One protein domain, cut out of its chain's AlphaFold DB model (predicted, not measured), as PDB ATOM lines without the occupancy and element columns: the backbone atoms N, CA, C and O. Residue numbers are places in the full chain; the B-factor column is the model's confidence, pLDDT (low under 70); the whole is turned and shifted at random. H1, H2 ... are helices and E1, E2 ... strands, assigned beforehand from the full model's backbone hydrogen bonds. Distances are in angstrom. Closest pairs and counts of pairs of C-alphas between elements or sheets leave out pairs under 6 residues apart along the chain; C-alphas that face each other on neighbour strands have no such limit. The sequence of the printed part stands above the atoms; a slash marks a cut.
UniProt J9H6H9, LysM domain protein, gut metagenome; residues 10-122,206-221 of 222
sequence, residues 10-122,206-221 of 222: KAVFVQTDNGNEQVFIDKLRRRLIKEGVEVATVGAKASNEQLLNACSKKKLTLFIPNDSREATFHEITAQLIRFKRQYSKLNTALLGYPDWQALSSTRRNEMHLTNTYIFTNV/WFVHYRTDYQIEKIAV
ATOM      1  N   LYS A  10     148.837 178.388 205.021       96.75
ATOM      2  CA  LYS A  10     147.629 178.054 205.778       96.75
ATOM      3  C   LYS A  10     146.552 177.603 204.798       96.75
ATOM      4  O   LYS A  10     146.328 178.273 203.790       96.75
ATOM      5  N   ALA A  11     145.880 176.492 205.080       97.50
ATOM      6  CA  ALA A  11     144.777 176.006 204.255       97.50
ATOM      7  C   ALA A  11     143.430 176.477 204.819       97.50
ATOM      8  O   ALA A  11     143.131 176.272 205.995       97.50
ATOM      9  N   VAL A  12     142.599 177.089 203.978       98.19
ATOM     10  CA  VAL A  12     141.244 177.521 204.340       98.19
ATOM     11  C   VAL A  12     140.246 176.751 203.491       98.19
ATOM     12  O   VAL A  12     140.136 176.962 202.286       98.19
ATOM     13  N   PHE A  13     139.514 175.842 204.123       98.06
ATOM     14  CA  PHE A  13     138.497 175.041 203.457       98.06
ATOM     15  C   PHE A  13     137.203 175.835 203.311       98.06
ATOM     16  O   PHE A  13     136.654 176.303 204.308       98.06
ATOM     17  N   VAL A  14     136.703 175.955 202.084       97.69
ATOM     18  CA  VAL A  14     135.443 176.641 201.780       97.69
ATOM     19  C   VAL A  14     134.341 175.598 201.644       97.69
ATOM     20  O   VAL A  14     134.441 174.689 200.822       97.69
ATOM     21  N   GLN A  15     133.322 175.684 202.493       96.12
ATOM     22  CA  GLN A  15     132.232 174.714 202.551       96.12
ATOM     23  C   GLN A  15     131.004 175.246 201.814       96.12
ATOM     24  O   GLN A  15     130.406 176.233 202.244       96.12
ATOM     25  N   THR A  16     130.631 174.589 200.719       94.12
ATOM     26  CA  THR A  16     129.324 174.725 200.072       94.12
ATOM     27  C   THR A  16     128.343 173.704 200.642       94.12
ATOM     28  O   THR A  16     128.741 172.646 201.150       94.12
ATOM     29  N   ASP A  17     127.054 174.018 200.527       89.62
ATOM     30  CA  ASP A  17     125.981 173.073 200.818       89.62
ATOM     31  C   ASP A  17     126.014 171.946 199.772       89.62
ATOM     32  O   ASP A  17     125.981 172.198 198.565       89.62
ATOM     33  N   ASN A  18     126.075 170.688 200.220       88.69
ATOM     34  CA  ASN A  18     126.127 169.502 199.351       88.69
ATOM     35  C   ASN A  18     127.305 169.488 198.352       88.69
ATOM     36  O   ASN A  18     127.130 169.077 197.202       88.69
ATOM     37  N   GLY A  19     128.494 169.948 198.758       93.62
ATOM     38  CA  GLY A  19     129.696 169.875 197.918       93.62
ATOM     39  C   GLY A  19     130.057 168.433 197.535       93.62
ATOM     40  O   GLY A  19     129.987 167.538 198.379       93.62
ATOM     41  N   ASN A  20     130.429 168.196 196.275       96.31
ATOM     42  CA  ASN A  20     130.688 166.858 195.719       96.31
ATOM     43  C   ASN A  20     132.094 166.301 196.024       96.31
ATOM     44  O   ASN A  20     132.356 165.140 195.723       96.31
ATOM     45  N   GLU A  21     132.976 167.075 196.667       96.44
ATOM     46  CA  GLU A  21     134.380 166.708 196.919       96.44
ATOM     47  C   GLU A  21     134.681 166.420 198.404       96.44
ATOM     48  O   GLU A  21     135.840 166.440 198.832       96.44
ATOM     49  N   GLN A  22     133.662 166.123 199.228       94.06
ATOM     50  CA  GLN A  22     133.839 165.909 200.680       94.06
ATOM     51  C   GLN A  22     134.897 164.853 200.999       94.06
ATOM     52  O   GLN A  22     135.776 165.071 201.831       94.06
ATOM     53  N   VAL A  23     134.856 163.711 200.303       94.38
ATOM     54  CA  VAL A  23     135.782 162.594 200.546       94.38
ATOM     55  C   VAL A  23     137.232 163.022 200.315       94.38
ATOM     56  O   VAL A  23     138.123 162.653 201.090       94.38
ATOM     57  N   PHE A  24     137.475 163.789 199.252       93.38
ATOM     58  CA  PHE A  24     138.792 164.326 198.939       93.38
ATOM     59  C   PHE A  24     139.231 165.333 200.007       93.38
ATOM     60  O   PHE A  24     140.309 165.176 200.589       93.38
ATOM     61  N   ILE A  25     138.373 166.302 200.330       94.69
ATOM     62  CA  ILE A  25     138.664 167.345 201.315       94.69
ATOM     63  C   ILE A  25     138.909 166.784 202.712       94.69
ATOM     64  O   ILE A  25     139.861 167.202 203.367       94.69
ATOM     65  N   ASP A  26     138.143 165.796 203.165       94.75
ATOM     66  CA  ASP A  26     138.328 165.193 204.486       94.75
ATOM     67  C   ASP A  26     139.631 164.402 204.590       94.75
ATOM     68  O   ASP A  26     140.294 164.390 205.635       94.75
ATOM     69  N   LYS A  27     140.034 163.724 203.509       95.31
ATOM     70  CA  LYS A  27     141.344 163.063 203.437       95.31
ATOM     71  C   LYS A  27     142.469 164.096 203.417       95.31
ATOM     72  O   LYS A  27     143.434 163.948 204.170       95.31
ATOM     73  N   LEU A  28     142.331 165.147 202.610       94.38
ATOM     74  CA  LEU A  28     143.317 166.219 202.497       94.38
ATOM     75  C   LEU A  28     143.486 166.958 203.830       94.38
ATOM     76  O   LEU A  28     144.605 167.071 204.319       94.38
ATOM     77  N   ARG A  29     142.390 167.377 204.468       95.50
ATOM     78  CA  ARG A  29     142.383 168.061 205.769       95.50
ATOM     79  C   ARG A  29     143.083 167.238 206.844       95.50
ATOM     80  O   ARG A  29     143.993 167.747 207.493       95.50
ATOM     81  N   ARG A  30     142.717 165.959 207.007       95.69
ATOM     82  CA  ARG A  30     143.372 165.064 207.982       95.69
ATOM     83  C   ARG A  30     144.868 164.942 207.727       95.69
ATOM     84  O   ARG A  30     145.659 164.946 208.668       95.69
ATOM     85  N   ARG A  31     145.261 164.846 206.456       93.50
ATOM     86  CA  ARG A  31     146.669 164.769 206.075       93.50
ATOM     87  C   ARG A  31     147.420 166.060 206.411       93.50
ATOM     88  O   ARG A  31     148.498 165.967 206.982       93.50
ATOM     89  N   LEU A  32     146.843 167.221 206.107       94.00
ATOM     90  CA  LEU A  32     147.429 168.531 206.400       94.00
ATOM     91  C   LEU A  32     147.623 168.757 207.900       94.00
ATOM     92  O   LEU A  32     148.709 169.150 208.315       94.00
ATOM     93  N   ILE A  33     146.622 168.414 208.715       94.75
ATOM     94  CA  ILE A  33     146.726 168.481 210.180       94.75
ATOM     95  C   ILE A  33     147.867 167.586 210.682       94.75
ATOM     96  O   ILE A  33     148.681 168.021 211.491       94.75
ATOM     97  N   LYS A  34     147.970 166.351 210.169       94.06
ATOM     98  CA  LYS A  34     149.053 165.421 210.533       94.06
ATOM     99  C   LYS A  34     150.445 165.953 210.166       94.06
ATOM    100  O   LYS A  34     151.418 165.600 210.821       94.06
ATOM    101  N   GLU A  35     150.542 166.773 209.125       91.56
ATOM    102  CA  GLU A  35     151.786 167.413 208.682       91.56
ATOM    103  C   GLU A  35     152.035 168.778 209.353       91.56
ATOM    104  O   GLU A  35     153.003 169.453 209.015       91.56
ATOM    105  N   GLY A  36     151.197 169.184 210.317       92.69
ATOM    106  CA  GLY A  36     151.365 170.428 211.074       92.69
ATOM    107  C   GLY A  36     150.953 171.694 210.317       92.69
ATOM    108  O   GLY A  36     151.298 172.797 210.736       92.69
ATOM    109  N   VAL A  37     150.222 171.559 209.208       94.69
ATOM    110  CA  VAL A  37     149.704 172.701 208.446       94.69
ATOM    111  C   VAL A  37     148.514 173.309 209.185       94.69
ATOM    112  O   VAL A  37     147.575 172.608 209.564       94.69
ATOM    113  N   GLU A  38     148.529 174.630 209.358       95.81
ATOM    114  CA  GLU A  38     147.404 175.371 209.927       95.81
ATOM    115  C   GLU A  38     146.183 175.266 209.003       95.81
ATOM    116  O   GLU A  38     146.264 175.566 207.807       95.81
ATOM    117  N   VAL A  39     145.040 174.875 209.566       97.00
ATOM    118  CA  VAL A  39     143.778 174.743 208.831       97.00
ATOM    119  C   VAL A  39     142.691 175.619 209.444       97.00
ATOM    120  O   VAL A  39     142.611 175.775 210.659       97.00
ATOM    121  N   ALA A  40     141.830 176.177 208.600       97.81
ATOM    122  CA  ALA A  40     140.586 176.822 209.003       97.81
ATOM    123  C   ALA A  40     139.460 176.443 208.035       97.81
ATOM    124  O   ALA A  40     139.712 175.909 206.952       97.81
ATOM    125  N   THR A  41     138.222 176.730 208.423       97.44
ATOM    126  CA  THR A  41     137.037 176.471 207.603       97.44
ATOM    127  C   THR A  41     136.163 177.714 207.571       97.44
ATOM    128  O   THR A  41     135.979 178.369 208.594       97.44
ATOM    129  N   VAL A  42     135.614 178.018 206.400       97.56
ATOM    130  CA  VAL A  42     134.646 179.096 206.174       97.56
ATOM    131  C   VAL A  42     133.498 178.573 205.314       97.56
ATOM    132  O   VAL A  42     133.683 177.644 204.526       97.56
ATOM    133  N   GLY A  43     132.307 179.151 205.455       95.31
ATOM    134  CA  GLY A  43     131.201 178.872 204.536       95.31
ATOM    135  C   GLY A  43     131.414 179.556 203.183       95.31
ATOM    136  O   GLY A  43     132.071 180.593 203.113       95.31
ATOM    137  N   ALA A  44     130.819 179.022 202.117       91.06
ATOM    138  CA  ALA A  44     130.863 179.623 200.779       91.06
ATOM    139  C   ALA A  44     130.346 181.072 200.768       91.06
ATOM    140  O   ALA A  44     130.915 181.944 200.122       91.06
ATOM    141  N   LYS A  45     129.345 181.368 201.604       92.06
ATOM    142  CA  LYS A  45     128.749 182.705 201.759       92.06
ATOM    143  C   LYS A  45     129.420 183.561 202.842       92.06
ATOM    144  O   LYS A  45     128.805 184.498 203.346       92.06
ATOM    145  N   ALA A  46     130.653 183.236 203.236       94.44
ATOM    146  CA  ALA A  46     131.376 183.990 204.256       94.44
ATOM    147  C   ALA A  46     131.550 185.473 203.879       94.44
ATOM    148  O   ALA A  46     131.814 185.826 202.725       94.44
ATOM    149  N   SER A  47     131.436 186.356 204.867       95.69
ATOM    150  CA  SER A  47     131.736 187.774 204.692       95.69
ATOM    151  C   SER A  47     133.240 187.999 204.497       95.69
ATOM    152  O   SER A  47     134.076 187.183 204.892       95.69
ATOM    153  N   ASN A  48     133.611 189.153 203.941       95.06
ATOM    154  CA  ASN A  48     135.018 189.540 203.803       95.06
ATOM    155  C   ASN A  48     135.760 189.583 205.154       95.06
ATOM    156  O   ASN A  48     136.957 189.318 205.200       95.06
ATOM    157  N   GLU A  49     135.066 189.885 206.252       95.44
ATOM    158  CA  GLU A  49     135.632 189.854 207.606       95.44
ATOM    159  C   GLU A  49     135.887 188.418 208.087       95.44
ATOM    160  O   GLU A  49     136.957 188.113 208.611       95.44
ATOM    161  N   GLN A  50     134.950 187.498 207.837       96.75
ATOM    162  CA  GLN A  50     135.134 186.078 208.149       96.75
ATOM    163  C   GLN A  50     136.300 185.473 207.353       96.75
ATOM    164  O   GLN A  50     137.116 184.742 207.916       96.75
ATOM    165  N   LEU A  51     136.425 185.824 206.068       97.38
ATOM    166  CA  LEU A  51     137.572 185.435 205.244       97.38
ATOM    167  C   LEU A  51     138.883 186.012 205.792       97.38
ATOM    168  O   LEU A  51     139.870 185.287 205.906       97.38
ATOM    169  N   LEU A  52     138.893 187.293 206.180       97.25
ATOM    170  CA  LEU A  52     140.065 187.945 206.767       97.25
ATOM    171  C   LEU A  52     140.537 187.223 208.035       97.25
ATOM    172  O   LEU A  52     141.731 186.968 208.175       97.25
ATOM    173  N   ASN A  53     139.609 186.861 208.922       97.06
ATOM    174  CA  ASN A  53     139.909 186.155 210.169       97.06
ATOM    175  C   ASN A  53     140.445 184.733 209.927       97.06
ATOM    176  O   ASN A  53     141.258 184.229 210.705       97.06
ATOM    177  N   ALA A  54     140.036 184.088 208.832       97.38
ATOM    178  CA  ALA A  54     140.559 182.784 208.439       97.38
ATOM    179  C   ALA A  54     141.957 182.865 207.795       97.38
ATOM    180  O   ALA A  54     142.726 181.906 207.900       97.38
ATOM    181  N   CYS A  55     142.321 183.987 207.171       97.12
ATOM    182  CA  CYS A  55     143.603 184.172 206.485       97.12
ATOM    183  C   CYS A  55     144.813 184.264 207.431       97.12
ATOM    184  O   CYS A  55     144.722 184.659 208.592       97.12
ATOM    185  N   SER A  56     145.992 183.933 206.901       94.88
ATOM    186  CA  SER A  56     147.276 184.266 207.525       94.88
ATOM    187  C   SER A  56     147.767 185.634 207.054       94.88
ATOM    188  O   SER A  56     147.666 185.966 205.875       94.88
ATOM    189  N   LYS A  57     148.353 186.419 207.967       92.50
ATOM    190  CA  LYS A  57     149.023 187.693 207.637       92.50
ATOM    191  C   LYS A  57     150.475 187.515 207.178       92.50
ATOM    192  O   LYS A  57     151.055 188.460 206.658       92.50
ATOM    193  N   LYS A  58     151.078 186.345 207.427       92.00
ATOM    194  CA  LYS A  58     152.509 186.074 207.179       92.00
ATOM    195  C   LYS A  58     152.751 185.023 206.095       92.00
ATOM    196  O   LYS A  58     153.801 185.035 205.468       92.00
ATOM    197  N   LYS A  59     151.792 184.117 205.905       94.25
ATOM    198  CA  LYS A  59     151.899 182.939 205.038       94.25
ATOM    199  C   LYS A  59     150.927 183.047 203.873       94.25
ATOM    200  O   LYS A  59     149.927 183.761 203.968       94.25
ATOM    201  N   LEU A  60     151.176 182.282 202.812       95.62
ATOM    202  CA  LEU A  60     150.169 182.070 201.775       95.62
ATOM    203  C   LEU A  60     148.905 181.473 202.409       95.62
ATOM    204  O   LEU A  60     148.986 180.488 203.141       95.62
ATOM    205  N   THR A  61     147.740 182.038 202.107       97.75
ATOM    206  CA  THR A  61     146.456 181.401 202.413       97.75
ATOM    207  C   THR A  61     145.926 180.712 201.162       97.75
ATOM    208  O   THR A  61     145.618 181.374 200.171       97.75
ATOM    209  N   LEU A  62     145.833 179.384 201.206       97.81
ATOM    210  CA  LEU A  62     145.308 178.566 200.117       97.81
ATOM    211  C   LEU A  62     143.840 178.229 200.398       97.81
ATOM    212  O   LEU A  62     143.546 177.461 201.314       97.81
ATOM    213  N   PHE A  63     142.930 178.808 199.619       98.12
ATOM    214  CA  PHE A  63     141.505 178.497 199.679       98.12
ATOM    215  C   PHE A  63     141.211 177.206 198.919       98.12
ATOM    216  O   PHE A  63     141.683 177.037 197.798       98.12
ATOM    217  N   ILE A  64     140.439 176.303 199.523       97.94
ATOM    218  CA  ILE A  64     140.142 174.982 198.961       97.94
ATOM    219  C   ILE A  64     138.637 174.696 199.111       97.94
ATOM    220  O   ILE A  64     138.199 174.368 200.218       97.94
ATOM    221  N   PRO A  65     137.822 174.838 198.050       97.81
ATOM    222  CA  PRO A  65     136.400 174.521 198.113       97.81
ATOM    223  C   PRO A  65     136.163 173.018 198.207       97.81
ATOM    224  O   PRO A  65     136.959 172.237 197.702       97.81
ATOM    225  N   ASN A  66     135.055 172.603 198.811       97.25
ATOM    226  CA  ASN A  66     134.593 171.209 198.871       97.25
ATOM    227  C   ASN A  66     133.727 170.791 197.669       97.25
ATOM    228  O   ASN A  66     132.967 169.825 197.765       97.25
ATOM    229  N   ASP A  67     133.825 171.518 196.558       97.44
ATOM    230  CA  ASP A  67     132.944 171.357 195.410       97.44
ATOM    231  C   ASP A  67     133.642 171.762 194.105       97.44
ATOM    232  O   ASP A  67     134.223 172.849 194.014       97.44
ATOM    233  N   SER A  68     133.596 170.870 193.113       96.75
ATOM    234  CA  SER A  68     134.226 171.033 191.799       96.75
ATOM    235  C   SER A  68     133.289 171.606 190.733       96.75
ATOM    236  O   SER A  68     133.733 171.911 189.626       96.75
ATOM    237  N   ARG A  69     131.999 171.801 191.031       96.75
ATOM    238  CA  ARG A  69     131.015 172.261 190.042       96.75
ATOM    239  C   ARG A  69     131.279 173.694 189.583       96.75
ATOM    240  O   ARG A  69     131.777 174.538 190.328       96.75
ATOM    241  N   GLU A  70     130.855 173.991 188.356       96.50
ATOM    242  CA  GLU A  70     131.003 175.315 187.743       96.50
ATOM    243  C   GLU A  70     130.345 176.438 188.569       96.50
ATOM    244  O   GLU A  70     130.912 177.521 188.700       96.50
ATOM    245  N   ALA A  71     129.184 176.185 189.185       95.44
ATOM    246  CA  ALA A  71     128.521 177.171 190.043       95.44
ATOM    247  C   ALA A  71     129.428 177.632 191.202       95.44
ATOM    248  O   ALA A  71     129.543 178.830 191.463       95.44
ATOM    249  N   THR A  72     130.140 176.688 191.826       96.38
ATOM    250  CA  THR A  72     131.095 176.974 192.902       96.38
ATOM    251  C   THR A  72     132.281 177.775 192.393       96.38
ATOM    252  O   THR A  72     132.697 178.714 193.067       96.38
ATOM    253  N   PHE A  73     132.799 177.462 191.198       97.44
ATOM    254  CA  PHE A  73     133.848 178.268 190.570       97.44
ATOM    255  C   PHE A  73     133.421 179.737 190.453       97.44
ATOM    256  O   PHE A  73     134.164 180.625 190.877       97.44
ATOM    257  N   HIS A  74     132.221 180.007 189.926       96.62
ATOM    258  CA  HIS A  74     131.724 181.378 189.759       96.62
ATOM    259  C   HIS A  74     131.561 182.100 191.099       96.62
ATOM    260  O   HIS A  74     132.004 183.240 191.246       96.62
ATOM    261  N   GLU A  75     130.965 181.440 192.093       95.50
ATOM    262  CA  GLU A  75     130.732 182.030 193.415       95.50
ATOM    263  C   GLU A  75     132.047 182.345 194.141       95.50
ATOM    264  O   GLU A  75     132.269 183.490 194.562       95.50
ATOM    265  N   ILE A  76     132.953 181.364 194.238       96.88
ATOM    266  CA  ILE A  76     134.196 181.513 195.000       96.88
ATOM    267  C   ILE A  76     135.153 182.494 194.328       96.88
ATOM    268  O   ILE A  76     135.765 183.316 195.008       96.88
ATOM    269  N   THR A  77     135.269 182.474 192.997       97.69
ATOM    270  CA  THR A  77     136.159 183.415 192.308       97.69
ATOM    271  C   THR A  77     135.650 184.842 192.435       97.69
ATOM    272  O   THR A  77     136.429 185.732 192.780       97.69
ATOM    273  N   ALA A  78     134.344 185.075 192.277       96.81
ATOM    274  CA  ALA A  78     133.755 186.393 192.481       96.81
ATOM    275  C   ALA A  78     133.974 186.903 193.917       96.81
ATOM    276  O   ALA A  78     134.330 188.069 194.113       96.81
ATOM    277  N   GLN A  79     133.795 186.043 194.924       96.88
ATOM    278  CA  GLN A  79     134.040 186.376 196.328       96.88
ATOM    279  C   GLN A  79     135.516 186.701 196.589       96.88
ATOM    280  O   GLN A  79     135.815 187.758 197.147       96.88
ATOM    281  N   LEU A  80     136.441 185.852 196.138       97.50
ATOM    282  CA  LEU A  80     137.877 186.048 196.341       97.50
ATOM    283  C   LEU A  80     138.416 187.271 195.590       97.50
ATOM    284  O   LEU A  80     139.295 187.958 196.108       97.50
ATOM    285  N   ILE A  81     137.869 187.607 194.418       97.44
ATOM    286  CA  ILE A  81     138.212 188.845 193.701       97.44
ATOM    287  C   ILE A  81     137.791 190.070 194.521       97.44
ATOM    288  O   ILE A  81     138.591 190.993 194.694       97.44
ATOM    289  N   ARG A  82     136.564 190.090 195.067       96.38
ATOM    290  CA  ARG A  82     136.114 191.181 195.952       96.38
ATOM    291  C   ARG A  82     136.975 191.271 197.213       96.38
ATOM    292  O   ARG A  82     137.375 192.368 197.595       96.38
ATOM    293  N   PHE A  83     137.301 190.131 197.816       96.88
ATOM    294  CA  PHE A  83     138.162 190.051 198.993       96.88
ATOM    295  C   PHE A  83     139.568 190.606 198.718       96.88
ATOM    296  O   PHE A  83     140.044 191.467 199.457       96.88
ATOM    297  N   LYS A  84     140.210 190.201 197.613       95.00
ATOM    298  CA  LYS A  84     141.536 190.699 197.206       95.00
ATOM    299  C   LYS A  84     141.551 192.196 196.910       95.00
ATOM    300  O   LYS A  84     142.541 192.854 197.213       95.00
ATOM    301  N   ARG A  85     140.470 192.754 196.351       94.69
ATOM    302  CA  ARG A  85     140.354 194.211 196.145       94.69
ATOM    303  C   ARG A  85     140.393 194.977 197.467       94.69
ATOM    304  O   ARG A  85     141.019 196.027 197.529       94.69
ATOM    305  N   GLN A  86     139.758 194.447 198.512       96.19
ATOM    306  CA  GLN A  86     139.745 195.069 199.838       96.19
ATOM    307  C   GLN A  86     141.044 194.818 200.624       96.19
ATOM    308  O   GLN A  86     141.507 195.699 201.344       96.19
ATOM    309  N   TYR A  87     141.653 193.639 200.471       95.50
ATOM    310  CA  TYR A  87     142.824 193.207 201.241       95.50
ATOM    311  C   TYR A  87     143.995 192.791 200.342       95.50
ATOM    312  O   TYR A  87     144.528 191.687 200.450       95.50
ATOM    313  N   SER A  88     144.433 193.702 199.473       92.06
ATOM    314  CA  SER A  88     145.448 193.446 198.435       92.06
ATOM    315  C   SER A  88     146.820 193.003 198.955       92.06
ATOM    316  O   SER A  88     147.590 192.398 198.216       92.06
ATOM    317  N   LYS A  89     147.131 193.276 200.229       92.81
ATOM    318  CA  LYS A  89     148.394 192.875 200.872       92.81
ATOM    319  C   LYS A  89     148.424 191.405 201.305       92.81
ATOM    320  O   LYS A  89     149.495 190.906 201.643       92.81
ATOM    321  N   LEU A  90     147.280 190.715 201.348       94.75
ATOM    322  CA  LEU A  90     147.232 189.306 201.739       94.75
ATOM    323  C   LEU A  90     147.639 188.410 200.572       94.75
ATOM    324  O   LEU A  90     147.033 188.440 199.501       94.75
ATOM    325  N   ASN A  91     148.622 187.547 200.816       95.19
ATOM    326  CA  ASN A  91     149.007 186.532 199.851       95.19
ATOM    327  C   ASN A  91     147.985 185.388 199.869       95.19
ATOM    328  O   ASN A  91     147.913 184.622 200.833       95.19
ATOM    329  N   THR A  92     147.177 185.291 198.815       97.00
ATOM    330  CA  THR A  92     146.096 184.306 198.714       97.00
ATOM    331  C   THR A  92     146.088 183.616 197.354       97.00
ATOM    332  O   THR A  92     146.350 184.235 196.317       97.00
ATOM    333  N   ALA A  93     145.766 182.327 197.369       97.56
ATOM    334  CA  ALA A  93     145.620 181.485 196.188       97.56
ATOM    335  C   ALA A  93     144.373 180.608 196.311       97.56
ATOM    336  O   ALA A  93     143.907 180.332 197.418       97.56
ATOM    337  N   LEU A  94     143.860 180.155 195.172       98.06
ATOM    338  CA  LEU A  94     142.741 179.221 195.091       98.06
ATOM    339  C   LEU A  94     143.247 177.872 194.582       98.06
ATOM    340  O   LEU A  94     143.875 177.813 193.530       98.06
ATOM    341  N   LEU A  95     142.971 176.791 195.306       97.44
ATOM    342  CA  LEU A  95     143.145 175.434 194.804       97.44
ATOM    343  C   LEU A  95     141.836 174.977 194.157       97.44
ATOM    344  O   LEU A  95     140.819 174.854 194.834       97.44
ATOM    345  N   GLY A  96     141.880 174.742 192.853       95.75
ATOM    346  CA  GLY A  96     140.765 174.297 192.031       95.75
ATOM    347  C   GLY A  96     140.903 172.865 191.533       95.75
ATOM    348  O   GLY A  96     141.911 172.196 191.766       95.75
ATOM    349  N   TYR A  97     139.880 172.426 190.805       95.38
ATOM    350  CA  TYR A  97     139.693 171.046 190.360       95.38
ATOM    351  C   TYR A  97     139.937 170.877 188.854       95.38
ATOM    352  O   TYR A  97     139.767 171.848 188.108       95.38
ATOM    353  N   PRO A  98     140.292 169.662 188.381       93.56
ATOM    354  CA  PRO A  98     140.485 169.383 186.958       93.56
ATOM    355  C   PRO A  98     139.325 169.855 186.073       93.56
ATOM    356  O   PRO A  98     139.579 170.384 184.991       93.56
ATOM    357  N   ASP A  99     138.084 169.720 186.554       92.81
ATOM    358  CA  ASP A  99     136.851 170.097 185.848       92.81
ATOM    359  C   ASP A  99     136.840 171.572 185.422       92.81
ATOM    360  O   ASP A  99     136.333 171.928 184.358       92.81
ATOM    361  N   TRP A 100     137.472 172.450 186.206       95.81
ATOM    362  CA  TRP A 100     137.510 173.883 185.921       95.81
ATOM    363  C   TRP A 100     138.351 174.222 184.687       95.81
ATOM    364  O   TRP A 100     138.212 175.315 184.143       95.81
ATOM    365  N   GLN A 101     139.180 173.302 184.180       92.38
ATOM    366  CA  GLN A 101     139.923 173.518 182.932       92.38
ATOM    367  C   GLN A 101     138.999 173.753 181.733       92.38
ATOM    368  O   GLN A 101     139.368 174.514 180.837       92.38
ATOM    369  N   ALA A 102     137.787 173.183 181.736       91.31
ATOM    370  CA  ALA A 102     136.781 173.438 180.704       91.31
ATOM    371  C   ALA A 102     136.372 174.923 180.632       91.31
ATOM    372  O   ALA A 102     136.009 175.419 179.568       91.31
ATOM    373  N   LEU A 103     136.507 175.655 181.745       93.44
ATOM    374  CA  LEU A 103     136.187 177.079 181.859       93.44
ATOM    375  C   LEU A 103     137.363 177.986 181.464       93.44
ATOM    376  O   LEU A 103     137.189 179.192 181.329       93.44
ATOM    377  N   SER A 104     138.570 177.447 181.266       89.69
ATOM    378  CA  SER A 104     139.793 178.242 181.037       89.69
ATOM    379  C   SER A 104     139.776 179.087 179.752       89.69
ATOM    380  O   SER A 104     140.549 180.042 179.619       89.69
ATOM    381  N   SER A 105     138.901 178.768 178.796       88.38
ATOM    382  CA  SER A 105     138.708 179.554 177.575       88.38
ATOM    383  C   SER A 105     137.942 180.854 177.839       88.38
ATOM    384  O   SER A 105     138.305 181.884 177.274       88.38
ATOM    385  N   THR A 106     136.940 180.827 178.722       94.00
ATOM    386  CA  THR A 106     136.014 181.944 178.984       94.00
ATOM    387  C   THR A 106     136.241 182.632 180.330       94.00
ATOM    388  O   THR A 106     135.893 183.799 180.476       94.00
ATOM    389  N   ARG A 107     136.846 181.938 181.301       96.25
ATOM    390  CA  ARG A 107     137.011 182.378 182.700       96.25
ATOM    391  C   ARG A 107     138.461 182.458 183.171       96.25
ATOM    392  O   ARG A 107     138.771 182.397 184.361       96.25
ATOM    393  N   ARG A 108     139.391 182.570 182.222       95.31
ATOM    394  CA  ARG A 108     140.824 182.640 182.529       95.31
ATOM    395  C   ARG A 108     141.183 183.840 183.393       95.31
ATOM    396  O   ARG A 108     142.055 183.749 184.250       95.31
ATOM    397  N   ASN A 109     140.534 184.974 183.139       97.44
ATOM    398  CA  ASN A 109     140.812 186.206 183.859       97.44
ATOM    399  C   ASN A 109     140.514 186.035 185.355       97.44
ATOM    400  O   ASN A 109     141.322 186.409 186.196       97.44
ATOM    401  N   GLU A 110     139.399 185.390 185.687       98.31
ATOM    402  CA  GLU A 110     139.007 185.064 187.052       98.31
ATOM    403  C   GLU A 110     140.025 184.124 187.719       98.31
ATOM    404  O   GLU A 110     140.402 184.354 188.870       98.31
ATOM    405  N   MET A 111     140.549 183.130 186.989       98.19
ATOM    406  CA  MET A 111     141.617 182.243 187.477       98.19
ATOM    407  C   MET A 111     142.917 183.004 187.786       98.19
ATOM    408  O   MET A 111     143.506 182.789 188.848       98.19
ATOM    409  N   HIS A 112     143.337 183.926 186.910       97.88
ATOM    410  CA  HIS A 112     144.520 184.770 187.128       97.88
ATOM    411  C   HIS A 112     144.336 185.721 188.316       97.88
ATOM    412  O   HIS A 112     145.187 185.784 189.203       97.88
ATOM    413  N   LEU A 113     143.196 186.418 188.399       97.75
ATOM    414  CA  LEU A 113     142.904 187.343 189.500       97.75
ATOM    415  C   LEU A 113     142.877 186.630 190.861       97.75
ATOM    416  O   LEU A 113     143.266 187.191 191.889       97.75
ATOM    417  N   THR A 114     142.464 185.366 190.887       97.94
ATOM    418  CA  THR A 114     142.420 184.549 192.106       97.94
ATOM    419  C   THR A 114     143.700 183.765 192.380       97.94
ATOM    420  O   THR A 114     143.814 183.207 193.470       97.94
ATOM    421  N   ASN A 115     144.722 183.853 191.517       97.56
ATOM    422  CA  ASN A 115     145.982 183.112 191.654       97.56
ATOM    423  C   ASN A 115     145.717 181.599 191.775       97.56
ATOM    424  O   ASN A 115     146.022 180.974 192.795       97.56
ATOM    425  N   THR A 116     145.002 181.051 190.790       98.06
ATOM    426  CA  THR A 116     144.435 179.698 190.856       98.06
ATOM    427  C   THR A 116     145.452 178.625 190.488       98.06
ATOM    428  O   THR A 116     146.115 178.708 189.458       98.06
ATOM    429  N   TYR A 117     145.496 177.566 191.290       96.88
ATOM    430  CA  TYR A 117     146.193 176.316 191.024       96.88
ATOM    431  C   TYR A 117     145.156 175.238 190.733       96.88
ATOM    432  O   TYR A 117     144.330 174.944 191.590       96.88
ATOM    433  N   ILE A 118     145.206 174.617 189.562       95.81
ATOM    434  CA  ILE A 118     144.388 173.444 189.243       95.81
ATOM    435  C   ILE A 118     145.275 172.211 189.330       95.81
ATOM    436  O   ILE A 118     146.249 172.119 188.585       95.81
ATOM    437  N   PHE A 119     144.954 171.262 190.209       92.56
ATOM    438  CA  PHE A 119     145.631 169.966 190.167       92.56
ATOM    439  C   PHE A 119     145.060 169.121 189.030       92.56
ATOM    440  O   PHE A 119     143.849 169.078 188.847       92.56
ATOM    441  N   THR A 120     145.914 168.465 188.246       90.81
ATOM    442  CA  THR A 120     145.478 167.617 187.128       90.81
ATOM    443  C   THR A 120     146.585 166.661 186.678       90.81
ATOM    444  O   THR A 120     147.770 166.929 186.872       90.81
ATOM    445  N   ASN A 121     146.213 165.547 186.050       85.69
ATOM    446  CA  ASN A 121     147.116 164.647 185.319       85.69
ATOM    447  C   ASN A 121     147.107 164.900 183.794       85.69
ATOM    448  O   ASN A 121     147.902 164.316 183.059       85.69
ATOM    449  N   VAL A 122     146.222 165.779 183.322       86.62
ATOM    450  CA  VAL A 122     146.025 166.134 181.913       86.62
ATOM    451  C   VAL A 122     145.890 167.648 181.817       86.62
ATOM    452  O   VAL A 122     145.022 168.224 182.472       86.62
ATOM    453  N   TRP A 206     150.228 167.323 188.232       88.06
ATOM    454  CA  TRP A 206     150.709 168.687 188.062       88.06
ATOM    455  C   TRP A 206     149.793 169.659 188.778       88.06
ATOM    456  O   TRP A 206     148.611 169.378 188.965       88.06
ATOM    457  N   PHE A 207     150.326 170.840 189.069       93.25
ATOM    458  CA  PHE A 207     149.511 172.043 189.132       93.25
ATOM    459  C   PHE A 207     149.619 172.817 187.828       93.25
ATOM    460  O   PHE A 207     150.718 173.063 187.339       93.25
ATOM    461  N   VAL A 208     148.479 173.251 187.307       94.00
ATOM    462  CA  VAL A 208     148.392 174.333 186.329       94.00
ATOM    463  C   VAL A 208     148.124 175.606 187.113       94.00
ATOM    464  O   VAL A 208     147.063 175.751 187.721       94.00
ATOM    465  N   HIS A 209     149.100 176.503 187.143       95.44
ATOM    466  CA  HIS A 209     149.049 177.725 187.925       95.44
ATOM    467  C   HIS A 209     148.791 178.928 187.016       95.44
ATOM    468  O   HIS A 209     149.609 179.277 186.165       95.44
ATOM    469  N   TYR A 210     147.634 179.552 187.218       96.38
ATOM    470  CA  TYR A 210     147.215 180.799 186.591       96.38
ATOM    471  C   TYR A 210     147.695 181.955 187.461       96.38
ATOM    472  O   TYR A 210     147.019 182.373 188.404       96.38
ATOM    473  N   ARG A 211     148.889 182.455 187.151       96.19
ATOM    474  CA  ARG A 211     149.571 183.484 187.939       96.19
ATOM    475  C   ARG A 211     148.908 184.847 187.791       96.19
ATOM    476  O   ARG A 211     148.302 185.151 186.767       96.19
ATOM    477  N   THR A 212     149.095 185.717 188.776       95.94
ATOM    478  CA  THR A 212     148.543 187.084 188.752       95.94
ATOM    479  C   THR A 212     149.171 188.004 187.699       95.94
ATOM    480  O   THR A 212     148.608 189.052 187.405       95.94
ATOM    481  N   ASP A 213     150.317 187.634 187.123       95.94
ATOM    482  CA  ASP A 213     150.973 188.331 186.004       95.94
ATOM    483  C   ASP A 213     150.517 187.817 184.625       95.94
ATOM    484  O   ASP A 213     151.169 188.071 183.614       95.94
ATOM    485  N   TYR A 214     149.393 187.094 184.589       94.56
ATOM    486  CA  TYR A 214     148.783 186.524 183.385       94.56
ATOM    487  C   TYR A 214     149.621 185.447 182.681       94.56
ATOM    488  O   TYR A 214     149.300 185.041 181.563       94.56
ATOM    489  N   GLN A 215     150.647 184.914 183.349       93.25
ATOM    490  CA  GLN A 215     151.362 183.726 182.890       93.25
ATOM    491  C   GLN A 215     150.680 182.441 183.375       93.25
ATOM    492  O   GLN A 215     150.060 182.401 184.442       93.25
ATOM    493  N   ILE A 216     150.808 181.372 182.587       92.25
ATOM    494  CA  ILE A 216     150.377 180.023 182.968       92.25
ATOM    495  C   ILE A 216     151.614 179.142 183.065       92.25
ATOM    496  O   ILE A 216     152.366 179.022 182.100       92.25
ATOM    497  N   GLU A 217     151.800 178.490 184.208       90.25
ATOM    498  CA  GLU A 217     152.899 177.547 184.414       90.25
ATOM    499  C   GLU A 217     152.393 176.166 184.843       90.25
ATOM    500  O   GLU A 217     151.397 176.033 185.555       90.25
ATOM    501  N   LYS A 218     153.098 175.125 184.393       88.44
ATOM    502  CA  LYS A 218     152.865 173.730 184.777       88.44
ATOM    503  C   LYS A 218     153.926 173.336 185.802       88.44
ATOM    504  O   LYS A 218     155.117 173.350 185.501       88.44
ATOM    505  N   ILE A 219     153.500 172.992 187.012       88.94
ATOM    506  CA  ILE A 219     154.374 172.682 188.145       88.94
ATOM    507  C   ILE A 219     154.252 171.192 188.469       88.94
ATOM    508  O   ILE A 219     153.172 170.719 188.817       88.94
ATOM    509  N   ALA A 220     155.360 170.453 188.385       80.69
ATOM    510  CA  ALA A 220     155.404 169.033 188.742       80.69
ATOM    511  C   ALA A 220     155.098 168.823 190.225       80.69
ATOM    512  O   ALA A 220     155.782 169.405 191.072       80.69
ATOM    513  N   VAL A 221     154.144 167.950 190.553       76.88
ATOM    514  CA  VAL A 221     153.984 167.476 191.932       76.88
ATOM    515  C   VAL A 221     155.050 166.411 192.184       76.88
ATOM    516  O   VAL A 221     155.055 165.375 191.523       76.88
TER     517      VAL A 221
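Overview. This is residues 10 to 122 and 206 to 221 of the 222 residues of the protein "LysM domain protein" of gut metagenome (UniProt J9H6H9). A strongly twisted sheet of seven strands runs through the domain, with H2, H3, H4 and H5 over one face and H1 alone over the other, at the end of the sheet that holds E2 and E1. H2, H3 and H4 on one face, the sheet, and H1 on the other make three layers, helices on both faces of a sheet. The printed part has 129 residues, with five named helices and seven named strands in the order E1 H1 E2 H2 E3 H3 E4 H4 H5 E5 E6 E7. The mixed sheet has the order E2, E1, E3, E4, E5, E6, E7; the class is mixed, helices and strands. The whole is compact and rounded, with a radius of gyration of the C-alphas of 13.6 A and spans of 32 by 32 by 28 A.

Along the chain. Across the sheet come E2, residues 38 to 43, 17.4 A long; E1, 10 to 15, beginning at C-alpha 10 (147.629, 178.054, 205.778); E3, 60 to 65; E4, 92 to 96; E5, 116 to 120; E6, 206 to 210; and E7, 216 to 220, ending at C-alpha 220 (155.404, 169.033, 188.742). The helices are H1, 22 to 34, 18.1 A; H2, 48 to 54; H3, 70 to 86, 24.8 A; H4, 98 to 103; and H5, 108 to 114.

Arrangement. E1 is parallel to E2, with N 13 and O 40 at 2.8 A, and to E3, with N 12 and O 62 at 2.9 A. E4 is parallel to E3, N 95 and O 63 at 2.8 A, and to E5, N 117 and O 94 at 2.8 A. E6 is antiparallel to E5, N 208 and O 118 at 2.8 A, and forms a hairpin with E7, N 209 and O 217 at 2.8 A. E1, H1, E2; E3, H3, E4; and E4, H4 H5, E5 are strand-helix-strand units, helices between parallel neighbours; E2, H2, E3 is a split one, with E1 between its strands. The four crossovers are right-handed. H3 runs along the strands over E3 and E4, at a height over the sheet of 9.5 A. With residues 77 to 81 alone it touches H5 at a steep tilt of 50 degrees; the closest C-alphas, of Thr 77 and Glu 110, are 6.2 A apart. Every O i to N i+4 pair is within hydrogen-bond range in H1, H2, H3 and H5; in H4 0 of 2 are, but 3 of 3 O i to N i+3 pairs.

Size, cuts and confidence. The C-alphas of Lys 34 and Thr 106 are the two farthest apart, 37.9 A. Residues 123 to 205 are not printed, and C-alphas 122 and 206 are 8.1 A apart across this cut. Of the links that are printed whole, E1 to H1 is short and the others are tight. The mean pLDDT of the printed part is 94.8, and no printed residue is under 70.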